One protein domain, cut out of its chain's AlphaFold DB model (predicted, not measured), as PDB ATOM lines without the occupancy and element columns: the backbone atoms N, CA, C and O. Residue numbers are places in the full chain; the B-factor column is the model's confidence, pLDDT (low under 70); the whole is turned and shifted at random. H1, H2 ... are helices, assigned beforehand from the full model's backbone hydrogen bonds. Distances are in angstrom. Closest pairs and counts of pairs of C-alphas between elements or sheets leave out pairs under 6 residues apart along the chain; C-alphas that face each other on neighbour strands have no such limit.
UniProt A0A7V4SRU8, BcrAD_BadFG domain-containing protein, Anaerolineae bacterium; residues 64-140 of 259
ATOM      1  N   GLY A  64      35.627  43.125  40.621       94.06
ATOM      2  CA  GLY A  64      35.248  44.088  39.586       94.06
ATOM      3  C   GLY A  64      34.048  43.639  38.762       94.06
ATOM      4  O   GLY A  64      33.190  44.463  38.450       94.06
ATOM      5  N   ASP A  65      33.958  42.344  38.465       95.44
ATOM      6  CA  ASP A  65      32.854  41.775  37.694       95.44
ATOM      7  C   ASP A  65      31.570  41.736  38.531       95.44
ATOM      8  O   ASP A  65      30.565  42.329  38.146       95.44
ATOM      9  N   VAL A  66      31.648  41.206  39.760       97.88
ATOM     10  CA  VAL A  66      30.534  41.209  40.732       97.88
ATOM     11  C   VAL A  66      29.984  42.621  40.959       97.88
ATOM     12  O   VAL A  66      28.772  42.836  40.941       97.88
ATOM     13  N   ALA A  67      30.865  43.606  41.152       97.19
ATOM     14  CA  ALA A  67      30.458  44.994  41.337       97.19
ATOM     15  C   ALA A  67      29.801  45.591  40.082       97.19
ATOM     16  O   ALA A  67      28.815  46.323  40.187       97.19
ATOM     17  N   SER A  68      30.333  45.281  38.898       95.94
ATOM     18  CA  SER A  68      29.773  45.749  37.627       95.94
ATOM     19  C   SER A  68      28.390  45.149  37.374       95.94
ATOM     20  O   SER A  68      27.481  45.872  36.964       95.94
ATOM     21  N   GLU A  69      28.205  43.862  37.668       98.00
ATOM     22  CA  GLU A  69      26.910  43.186  37.584       98.00
ATOM     23  C   GLU A  69      25.894  43.760  38.571       98.00
ATOM     24  O   GLU A  69      24.747  43.986  38.195       98.00
ATOM     25  N   ALA A  70      26.306  44.114  39.792       98.50
ATOM     26  CA  ALA A  70      25.419  44.781  40.745       98.50
ATOM     27  C   ALA A  70      24.915  46.131  40.218       98.50
ATOM     28  O   ALA A  70      23.717  46.412  40.258       98.50
ATOM     29  N   VAL A  71      25.804  46.956  39.656       98.25
ATOM     30  CA  VAL A  71      25.415  48.229  39.030       98.25
ATOM     31  C   VAL A  71      24.476  47.987  37.844       98.25
ATOM     32  O   VAL A  71      23.445  48.651  37.730       98.25
ATOM     33  N   ARG A  72      24.781  47.012  36.977       98.00
ATOM     34  CA  ARG A  72      23.911  46.637  35.848       98.00
ATOM     35  C   ARG A  72      22.538  46.168  36.325       98.00
ATOM     36  O   ARG A  72      21.542  46.556  35.724       98.00
ATOM     37  N   ALA A  73      22.469  45.380  37.394       98.50
ATOM     38  CA  ALA A  73      21.221  44.902  37.976       98.50
ATOM     39  C   ALA A  73      20.336  46.058  38.460       98.50
ATOM     40  O   ALA A  73      19.147  46.079  38.149       98.50
ATOM     41  N   VAL A  74      20.922  47.062  39.121       98.50
ATOM     42  CA  VAL A  74      20.203  48.273  39.549       98.50
ATOM     43  C   VAL A  74      19.648  49.054  38.360       98.50
ATOM     44  O   VAL A  74      18.477  49.425  38.362       98.50
ATOM     45  N   LEU A  75      20.447  49.253  37.308       98.12
ATOM     46  CA  LEU A  75      19.996  49.953  36.100       98.12
ATOM     47  C   LEU A  75      18.898  49.182  35.349       98.12
ATOM     48  O   LEU A  75      17.989  49.785  34.787       98.12
ATOM     49  N   ARG A  76      18.956  47.846  35.353       98.19
ATOM     50  CA  ARG A  76      17.902  46.995  34.782       98.19
ATOM     51  C   ARG A  76      16.617  47.027  35.607       98.19
ATOM     52  O   ARG A  76      15.535  46.931  35.040       98.19
ATOM     53  N   ALA A  77      16.716  47.102  36.933       97.81
ATOM     54  CA  ALA A  77      15.544  47.246  37.791       97.81
ATOM     55  C   ALA A  77      14.842  48.592  37.537       97.81
ATOM     56  O   ALA A  77      13.617  48.631  37.478       97.81
ATOM     57  N   GLU A  78      15.617  49.660  37.321       97.25
ATOM     58  CA  GLU A  78      15.109  50.996  36.981       97.25
ATOM     59  C   GLU A  78      14.352  51.019  35.645       97.25
ATOM     60  O   GLU A  78      13.231  51.512  35.571       97.25
ATOM     61  N   ASP A  79      14.946  50.473  34.578       96.44
ATOM     62  CA  ASP A  79      14.340  50.509  33.239       96.44
ATOM     63  C   ASP A  79      13.286  49.412  32.989       96.44
ATOM     64  O   ASP A  79      12.761  49.283  31.881       96.44
ATOM     65  N   GLY A  80      12.968  48.617  34.018       96.50
ATOM     66  CA  GLY A  80      11.939  47.578  33.996       96.50
ATOM     67  C   GLY A  80      12.355  46.251  33.349       96.50
ATOM     68  O   GLY A  80      11.529  45.343  33.251       96.50
ATOM     69  N   ARG A  81      13.615  46.087  32.915       97.50
ATOM     70  CA  ARG A  81      14.132  44.808  32.371       97.50
ATOM     71  C   ARG A  81      14.587  43.817  33.444       97.50
ATOM     72  O   ARG A  81      14.919  42.671  33.120       97.50
ATOM     73  N   GLY A  82      14.733  44.269  34.683       96.06
ATOM     74  CA  GLY A  82      15.178  43.493  35.838       96.06
ATOM     75  C   GLY A  82      14.090  43.369  36.900       96.06
ATOM     76  O   GLY A  82      13.108  44.106  36.896       96.06
ATOM     77  N   LYS A  83      14.279  42.429  37.830       96.94
ATOM     78  CA  LYS A  83      13.436  42.336  39.027       96.94
ATOM     79  C   LYS A  83      13.797  43.462  40.012       96.94
ATOM     80  O   LYS A  83      14.961  43.869  40.049       96.94
ATOM     81  N   PRO A  84      12.855  43.923  40.853       97.38
ATOM     82  CA  PRO A  84      13.189  44.715  42.033       97.38
ATOM     83  C   PRO A  84      14.201  43.981  42.925       97.38
ATOM     84  O   PRO A  84      14.115  42.764  43.079       97.38
ATOM     85  N   THR A  85      15.150  44.712  43.510       98.50
ATOM     86  CA  THR A  85      16.244  44.147  44.318       98.50
ATOM     87  C   THR A  85      16.666  45.107  45.428       98.50
ATOM     88  O   THR A  85      16.638  46.332  45.261       98.50
ATOM     89  N   ALA A  86      17.106  44.554  46.558       98.44
ATOM     90  CA  ALA A  86      17.740  45.296  47.643       98.44
ATOM     91  C   ALA A  86      19.033  46.000  47.190       98.44
ATOM     92  O   ALA A  86      19.407  47.032  47.762       98.44
ATOM     93  N   LEU A  87      19.678  45.502  46.125       98.69
ATOM     94  CA  LEU A  87      20.883  46.103  45.553       98.69
ATOM     95  C   LEU A  87      20.667  47.556  45.121       98.69
ATOM     96  O   LEU A  87      21.610  48.337  45.205       98.69
ATOM     97  N   THR A  88      19.451  47.959  44.732       98.62
ATOM     98  CA  THR A  88      19.167  49.349  44.335       98.62
ATOM     99  C   THR A  88      19.543  50.328  45.437       98.62
ATOM    100  O   THR A  88      20.337  51.237  45.208       98.62
ATOM    101  N   LYS A  89      19.043  50.115  46.658       98.44
ATOM    102  CA  LYS A  89      19.362  50.995  47.788       98.44
ATOM    103  C   LYS A  89      20.840  50.889  48.176       98.44
ATOM    104  O   LYS A  89      21.491  51.908  48.375       98.44
ATOM    105  N   ILE A  90      21.373  49.668  48.240       98.50
ATOM    106  CA  ILE A  90      22.761  49.394  48.643       98.50
ATOM    107  C   ILE A  90      23.762  50.110  47.725       98.50
ATOM    108  O   ILE A  90      24.675  50.785  48.204       98.50
ATOM    109  N   VAL A  91      23.588  49.986  46.406       98.56
ATOM    110  CA  VAL A  91      24.475  50.592  45.407       98.56
ATOM    111  C   VAL A  91      24.373  52.115  45.450       98.56
ATOM    112  O   VAL A  91      25.401  52.788  45.478       98.56
ATOM    113  N   LEU A  92      23.155  52.663  45.489       98.50
ATOM    114  CA  LEU A  92      22.934  54.108  45.540       98.50
ATOM    115  C   LEU A  92      23.564  54.743  46.783       98.50
ATOM    116  O   LEU A  92      24.339  55.692  46.651       98.50
ATOM    117  N   ASP A  93      23.327  54.162  47.961       98.19
ATOM    118  CA  ASP A  93      23.910  54.630  49.220       98.19
ATOM    119  C   ASP A  93      25.442  54.559  49.181       98.19
ATOM    120  O   ASP A  93      26.131  55.507  49.569       98.19
ATOM    121  N   ARG A  94      26.001  53.447  48.682       97.69
ATOM    122  CA  ARG A  94      27.453  53.245  48.651       97.69
ATOM    123  C   ARG A  94      28.156  54.190  47.679       97.69
ATOM    124  O   ARG A  94      29.262  54.659  47.967       97.69
ATOM    125  N   LEU A  95      27.542  54.454  46.529       97.19
ATOM    126  CA  LEU A  95      28.105  55.322  45.498       97.19
ATOM    127  C   LEU A  95      27.774  56.805  45.727       97.19
ATOM    128  O   LEU A  95      28.492  57.661  45.212       97.19
ATOM    129  N   GLY A  96      26.783  57.114  46.566       97.19
ATOM    130  CA  GLY A  96      26.388  58.477  46.927       97.19
ATOM    131  C   GLY A  96      25.432  59.128  45.927       97.19
ATOM    132  O   GLY A  96      25.502  60.337  45.722       97.19
ATOM    133  N   TYR A  97      24.560  58.341  45.298       98.06
ATOM    134  CA  TYR A  97      23.549  58.825  44.353       98.06
ATOM    135  C   TYR A  97      22.149  58.663  44.940       98.06
ATOM    136  O   TYR A  97      21.868  57.693  45.629       98.06
ATOM    137  N   SER A  98      21.247  59.599  44.648       97.19
ATOM    138  CA  SER A  98      19.862  59.561  45.141       97.19
ATOM    139  C   SER A  98      18.903  58.774  44.244       97.19
ATOM    140  O   SER A  98      17.797  58.458  44.674       97.19
ATOM    141  N   HIS A  99      19.294  58.484  42.997       97.94
ATOM    142  CA  HIS A  99      18.436  57.841  42.002       97.94
ATOM    143  C   HIS A  99      19.257  57.084  40.940       97.94
ATOM    144  O   HIS A  99      20.333  57.575  40.571       97.94
ATOM    145  N   PRO A 100      18.770  55.951  40.387       97.75
ATOM    146  CA  PRO A 100      19.495  55.201  39.356       97.75
ATOM    147  C   PRO A 100      19.803  56.002  38.080       97.75
ATOM    148  O   PRO A 100      20.903  55.877  37.552       97.75
ATOM    149  N   ASP A 101      18.905  56.888  37.624       96.75
ATOM    150  CA  ASP A 101      19.181  57.794  36.482       96.75
ATOM    151  C   ASP A 101      20.407  58.698  36.725       96.75
ATOM    152  O   ASP A 101      21.246  58.888  35.844       96.75
ATOM    153  N   MET A 102      20.567  59.215  37.948       97.62
ATOM    154  CA  MET A 102      21.721  60.049  38.302       97.62
ATOM    155  C   MET A 102      23.011  59.230  38.352       97.62
ATOM    156  O   MET A 102      24.051  59.698  37.889       97.62
ATOM    157  N   LEU A 103      22.937  57.994  38.860       97.88
ATOM    158  CA  LEU A 103      24.051  57.050  38.803       97.88
ATOM    159  C   LEU A 103      24.445  56.754  37.348       97.88
ATOM    160  O   LEU A 103      25.629  56.798  37.022       97.88
ATOM    161  N   LEU A 104      23.476  56.506  36.459       97.25
ATOM    162  CA  LEU A 104      23.727  56.263  35.036       97.25
ATOM    163  C   LEU A 104      24.479  57.432  34.385       97.25
ATOM    164  O   LEU A 104      25.481  57.214  33.706       97.25
ATOM    165  N   ARG A 105      24.037  58.672  34.630       97.00
ATOM    166  CA  ARG A 105      24.718  59.879  34.132       97.00
ATOM    167  C   ARG A 105      26.153  59.971  34.649       97.00
ATOM    168  O   ARG A 105      27.060  60.201  33.852       97.00
ATOM    169  N   GLY A 106      26.361  59.731  35.945       97.12
ATOM    170  CA  GLY A 106      27.691  59.734  36.556       97.12
ATOM    171  C   GLY A 106      28.621  58.663  35.976       97.12
ATOM    172  O   GLY A 106      29.800  58.925  35.746       97.12
ATOM    173  N   LEU A 107      28.100  57.466  35.678       95.50
ATOM    174  CA  LEU A 107      28.865  56.399  35.022       95.50
ATOM    175  C   LEU A 107      29.299  56.804  33.609       95.50
ATOM    176  O   LEU A 107      30.463  56.627  33.257       95.50
ATOM    177  N   VAL A 108      28.388  57.379  32.815       96.00
ATOM    178  CA  VAL A 108      28.681  57.851  31.448       96.00
ATOM    179  C   VAL A 108      29.696  58.995  31.457       96.00
ATOM    180  O   VAL A 108      30.592  59.026  30.615       96.00
ATOM    181  N   ALA A 109      29.595  59.905  32.425       96.62
ATOM    182  CA  ALA A 109      30.545  60.999  32.620       96.62
ATOM    183  C   ALA A 109      31.883  60.550  33.245       96.62
ATOM    184  O   ALA A 109      32.803  61.358  33.362       96.62
ATOM    185  N   ASN A 110      32.017  59.269  33.615       94.88
ATOM    186  CA  ASN A 110      33.182  58.705  34.303       94.88
ATOM    187  C   ASN A 110      33.505  59.435  35.629       94.88
ATOM    188  O   ASN A 110      34.667  59.630  35.983       94.88
ATOM    189  N   GLU A 111      32.459  59.829  36.360       95.56
ATOM    190  CA  GLU A 111      32.519  60.549  37.643       95.56
ATOM    191  C   GLU A 111      32.426  59.616  38.861       95.56
ATOM    192  O   GLU A 111      32.650  60.035  39.997       95.56
ATOM    193  N   VAL A 112      32.099  58.339  38.646       94.75
ATOM    194  CA  VAL A 112      32.003  57.354  39.727       94.75
ATOM    195  C   VAL A 112      33.388  56.807  40.059       94.75
ATOM    196  O   VAL A 112      34.061  56.209  39.218       94.75
ATOM    197  N   ASP A 113      33.796  56.961  41.318       92.81
ATOM    198  CA  ASP A 113      35.061  56.418  41.809       92.81
ATOM    199  C   ASP A 113      35.117  54.885  41.668       92.81
ATOM    200  O   ASP A 113      34.268  54.150  42.186       92.81
ATOM    201  N   ARG A 114      36.155  54.386  40.988       89.94
ATOM    202  CA  ARG A 114      36.335  52.945  40.741       89.94
ATOM    203  C   ARG A 114      36.544  52.151  42.031       89.94
ATOM    204  O   ARG A 114      36.106  51.004  42.105       89.94
ATOM    205  N   GLY A 115      37.188  52.739  43.041       90.50
ATOM    206  CA  GLY A 115      37.375  52.106  44.348       90.50
ATOM    207  C   GLY A 115      36.044  51.880  45.067       90.50
ATOM    208  O   GLY A 115      35.788  50.792  45.589       90.50
ATOM    209  N   LYS A 116      35.141  52.867  45.014       93.00
ATOM    210  CA  LYS A 116      33.770  52.737  45.521       93.00
ATOM    211  C   LYS A 116      32.994  51.646  44.792       93.00
ATOM    212  O   LYS A 116      32.345  50.849  45.466       93.00
ATOM    213  N   ILE A 117      33.106  51.550  43.466       94.56
ATOM    214  CA  ILE A 117      32.484  50.451  42.710       94.56
ATOM    215  C   ILE A 117      33.015  49.104  43.209       94.56
ATOM    216  O   ILE A 117      32.223  48.256  43.601       94.56
ATOM    217  N   LEU A 118      34.336  48.915  43.297       93.88
ATOM    218  CA  LEU A 118      34.918  47.649  43.773       93.88
ATOM    219  C   LEU A 118      34.443  47.251  45.175       93.88
ATOM    220  O   LEU A 118      34.250  46.068  45.456       93.88
ATOM    221  N   SER A 119      34.199  48.232  46.041       94.81
ATOM    222  CA  SER A 119      33.687  47.982  47.389       94.81
ATOM    223  C   SER A 119      32.227  47.507  47.449       94.81
ATOM    224  O   SER A 119      31.765  47.152  48.530       94.81
ATOM    225  N   LEU A 120      31.511  47.456  46.319       97.69
ATOM    226  CA  LEU A 120      30.185  46.838  46.230       97.69
ATOM    227  C   LEU A 120      30.244  45.314  46.345       97.69
ATOM    228  O   LEU A 120      29.294  44.720  46.837       97.69
ATOM    229  N   CYS A 121      31.345  44.685  45.921       97.44
ATOM    230  CA  CYS A 121      31.486  43.228  45.907       97.44
ATOM    231  C   CYS A 121      31.058  42.558  47.229       97.44
ATOM    232  O   CYS A 121      30.124  41.759  47.187       97.44
ATOM    233  N   PRO A 122      31.628  42.891  48.409       97.00
ATOM    234  CA  PRO A 122      31.191  42.281  49.671       97.00
ATOM    235  C   PRO A 122      29.705  42.512  49.982       97.00
ATOM    236  O   PRO A 122      29.054  41.607  50.496       97.00
ATOM    237  N   LEU A 123      29.144  43.668  49.609       98.31
ATOM    238  CA  LEU A 123      27.732  43.995  49.841       98.31
ATOM    239  C   LEU A 123      26.788  43.132  48.988       98.31
ATOM    240  O   LEU A 123      25.682  42.822  49.421       98.31
ATOM    241  N   VAL A 124      27.224  42.699  47.799       98.75
ATOM    242  CA  VAL A 124      26.473  41.738  46.973       98.75
ATOM    243  C   VAL A 124      26.402  40.379  47.664       98.75
ATOM    244  O   VAL A 124      25.332  39.781  47.722       98.75
ATOM    245  N   PHE A 125      27.510  39.903  48.242       98.62
ATOM    246  CA  PHE A 125      27.508  38.655  49.011       98.62
ATOM    247  C   PHE A 125      26.621  38.743  50.258       98.62
ATOM    248  O   PHE A 125      25.941  37.776  50.593       98.62
ATOM    249  N   GLU A 126      26.611  39.890  50.942       98.50
ATOM    250  CA  GLU A 126      25.714  40.127  52.075       98.50
ATOM    251  C   GLU A 126      24.244  40.083  51.649       98.50
ATOM    252  O   GLU A 126      23.480  39.315  52.227       98.50
ATOM    253  N   ALA A 127      23.869  40.809  50.593       98.62
ATOM    254  CA  ALA A 127      22.505  40.808  50.070       98.62
ATOM    255  C   ALA A 127      22.054  39.411  49.608       98.62
ATOM    256  O   ALA A 127      20.938  38.993  49.909       98.62
ATOM    257  N   ALA A 128      22.934  38.663  48.933       98.75
ATOM    258  CA  ALA A 128      22.661  37.288  48.520       98.75
ATOM    259  C   ALA A 128      22.419  36.371  49.728       98.75
ATOM    260  O   ALA A 128      21.486  35.569  49.726       98.75
ATOM    261  N   TYR A 129      23.239  36.498  50.777       98.38
ATOM    262  CA  TYR A 129      23.073  35.733  52.013       98.38
ATOM    263  C   TYR A 129      21.776  36.085  52.751       98.38
ATOM    264  O   TYR A 129      21.145  35.209  53.341       98.38
ATOM    265  N   ASP A 130      21.373  37.352  52.701       98.25
ATOM    266  CA  ASP A 130      20.154  37.851  53.337       98.25
ATOM    267  C   ASP A 130      18.884  37.577  52.489       98.25
ATOM    268  O   ASP A 130      17.778  37.928  52.899       98.25
ATOM    269  N   GLY A 131      19.023  36.893  51.343       98.12
ATOM    270  CA  GLY A 131      17.915  36.341  50.556       98.12
ATOM    271  C   GLY A 131      17.514  37.137  49.312       98.12
ATOM    272  O   GLY A 131      16.470  36.844  48.730       98.12
ATOM    273  N   ASP A 132      18.302  38.125  48.880       98.75
ATOM    274  CA  ASP A 132      18.041  38.835  47.624       98.75
ATOM    275  C   ASP A 132      18.343  37.937  46.411       98.75
ATOM    276  O   ASP A 132      19.493  37.565  46.165       98.75
ATOM    277  N   GLU A 133      17.305  37.593  45.639       98.56
ATOM    278  CA  GLU A 133      17.420  36.694  44.481       98.56
ATOM    279  C   GLU A 133      18.390  37.221  43.417       98.56
ATOM    280  O   GLU A 133      19.162  36.453  42.851       98.56
ATOM    281  N   VAL A 134      18.380  38.531  43.152       98.81
ATOM    282  CA  VAL A 134      19.222  39.133  42.108       98.81
ATOM    283  C   VAL A 134      20.692  39.096  42.522       98.81
ATOM    284  O   VAL A 134      21.557  38.763  41.715       98.81
ATOM    285  N   ALA A 135      20.991  39.384  43.788       98.81
ATOM    286  CA  ALA A 135      22.333  39.235  44.331       98.81
ATOM    287  C   ALA A 135      22.794  37.769  44.323       98.81
ATOM    288  O   ALA A 135      23.943  37.491  43.971       98.81
ATOM    289  N   ALA A 136      21.909  36.826  44.664       98.81
ATOM    290  CA  ALA A 136      22.210  35.399  44.595       98.81
ATOM    291  C   ALA A 136      22.535  34.955  43.159       98.81
ATOM    292  O   ALA A 136      23.535  34.266  42.960       98.81
ATOM    293  N   ASP A 137      21.769  35.410  42.163       98.69
ATOM    294  CA  ASP A 137      22.027  35.138  40.743       98.69
ATOM    295  C   ASP A 137      23.414  35.645  40.311       98.69
ATOM    296  O   ASP A 137      24.149  34.929  39.627       98.69
ATOM    297  N   ILE A 138      23.823  36.839  40.764       98.69
ATOM    298  CA  ILE A 138      25.166  37.386  40.494       98.69
ATOM    299  C   ILE A 138      26.253  36.489  41.106       98.69
ATOM    300  O   ILE A 138      27.241  36.170  40.443       98.69
ATOM    301  N   VAL A 139      26.084  36.051  42.358       98.75
ATOM    302  CA  VAL A 139      27.058  35.175  43.034       98.75
ATOM    303  C   VAL A 139      27.137  33.797  42.364       98.75
ATOM    304  O   VAL A 139      28.234  33.255  42.206       98.75
ATOM    305  N   VAL A 140      26.005  33.238  41.926       98.75
ATOM    306  CA  VAL A 140      25.961  31.977  41.167       98.75
ATOM    307  C   VAL A 140      26.667  32.135  39.825       98.75
ATOM    308  O   VAL A 140      27.504  31.300  39.482       98.75
TER     309      VAL A 140
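AT A GLANCE: This is residues 64 to 140 of the 259 residues of the protein "BcrAD_BadFG domain-containing protein" of Anaerolineae bacterium (UniProt A0A7V4SRU8). Five shorter helices wrap part-way round one longer helix, H1: H3, H2, H5 and H6 follow one another in an arc about it, and H4 sits by its first residues. H2 and H5 both cross H1 steeply, while H3 and H6 lie on opposite sides of it. The printed part has 77 residues with six named helices, H1 to H6 in chain order, no named strand, and the class all helix. It is compact, with a radius of gyration of the C-alphas of 11.3 A and spans of 32 by 27 by 18 A.

HOW THE PARTS SIT: H1, residues 64 to 78, is the hub, touching five helices. H2, residues 87 to 95, touches it at a steep tilt of 62 degrees, opposite ways; their closest C-alphas, of Val 74 and Thr 88, are 5.0 A apart. H3, residues 100 to 108, touches residues 74 to 78 of H1 alone, the closest C-alphas being those of Leu 75 and Pro 100, 6.2 A. H4, residues 114 to 118, touches residues 64 to 68 of H1 alone, closest at the C-alphas of Gly 64 and Leu 118, 5.5 A. H5, residues 120 to 129, touches H2 at a shallow tilt of 28 degrees, opposite ways; the closest C-alphas, of Val 91 and Leu 120, are 6.9 A apart. H6, residues 133 to 140, touches H5, closest at the C-alphas of Ala 128 and Ala 136, 4.4 A. H6 also touches H1 at a shallow tilt of 24 degrees, opposite ways, with the C-alphas of Val 66 and Ile 138 closest at 6.6 A. H3 is apart from H4, H5 and H6. In all six helices every O i to N i+4 pair is within hydrogen-bond range.

IN THESE COORDINATES: H1 runs 21.4 A from C-alpha 64 at (35.248, 44.088, 39.586) to C-alpha 78 at (15.109, 50.996, 36.981). H2 measures 11.7 A, H3 12.4 A, H4 6.3 A, H5 14.4 A and H6 10.3 A, the last ending at C-alpha 140 at (25.961, 31.977, 41.167).

THE WHOLE: The C-alphas farthest apart, of Ala 109 and Gly 131, are 33.0 A apart. The printed part has no cut and no long link. Its mean pLDDT is 97.2, and no printed residue is under 70.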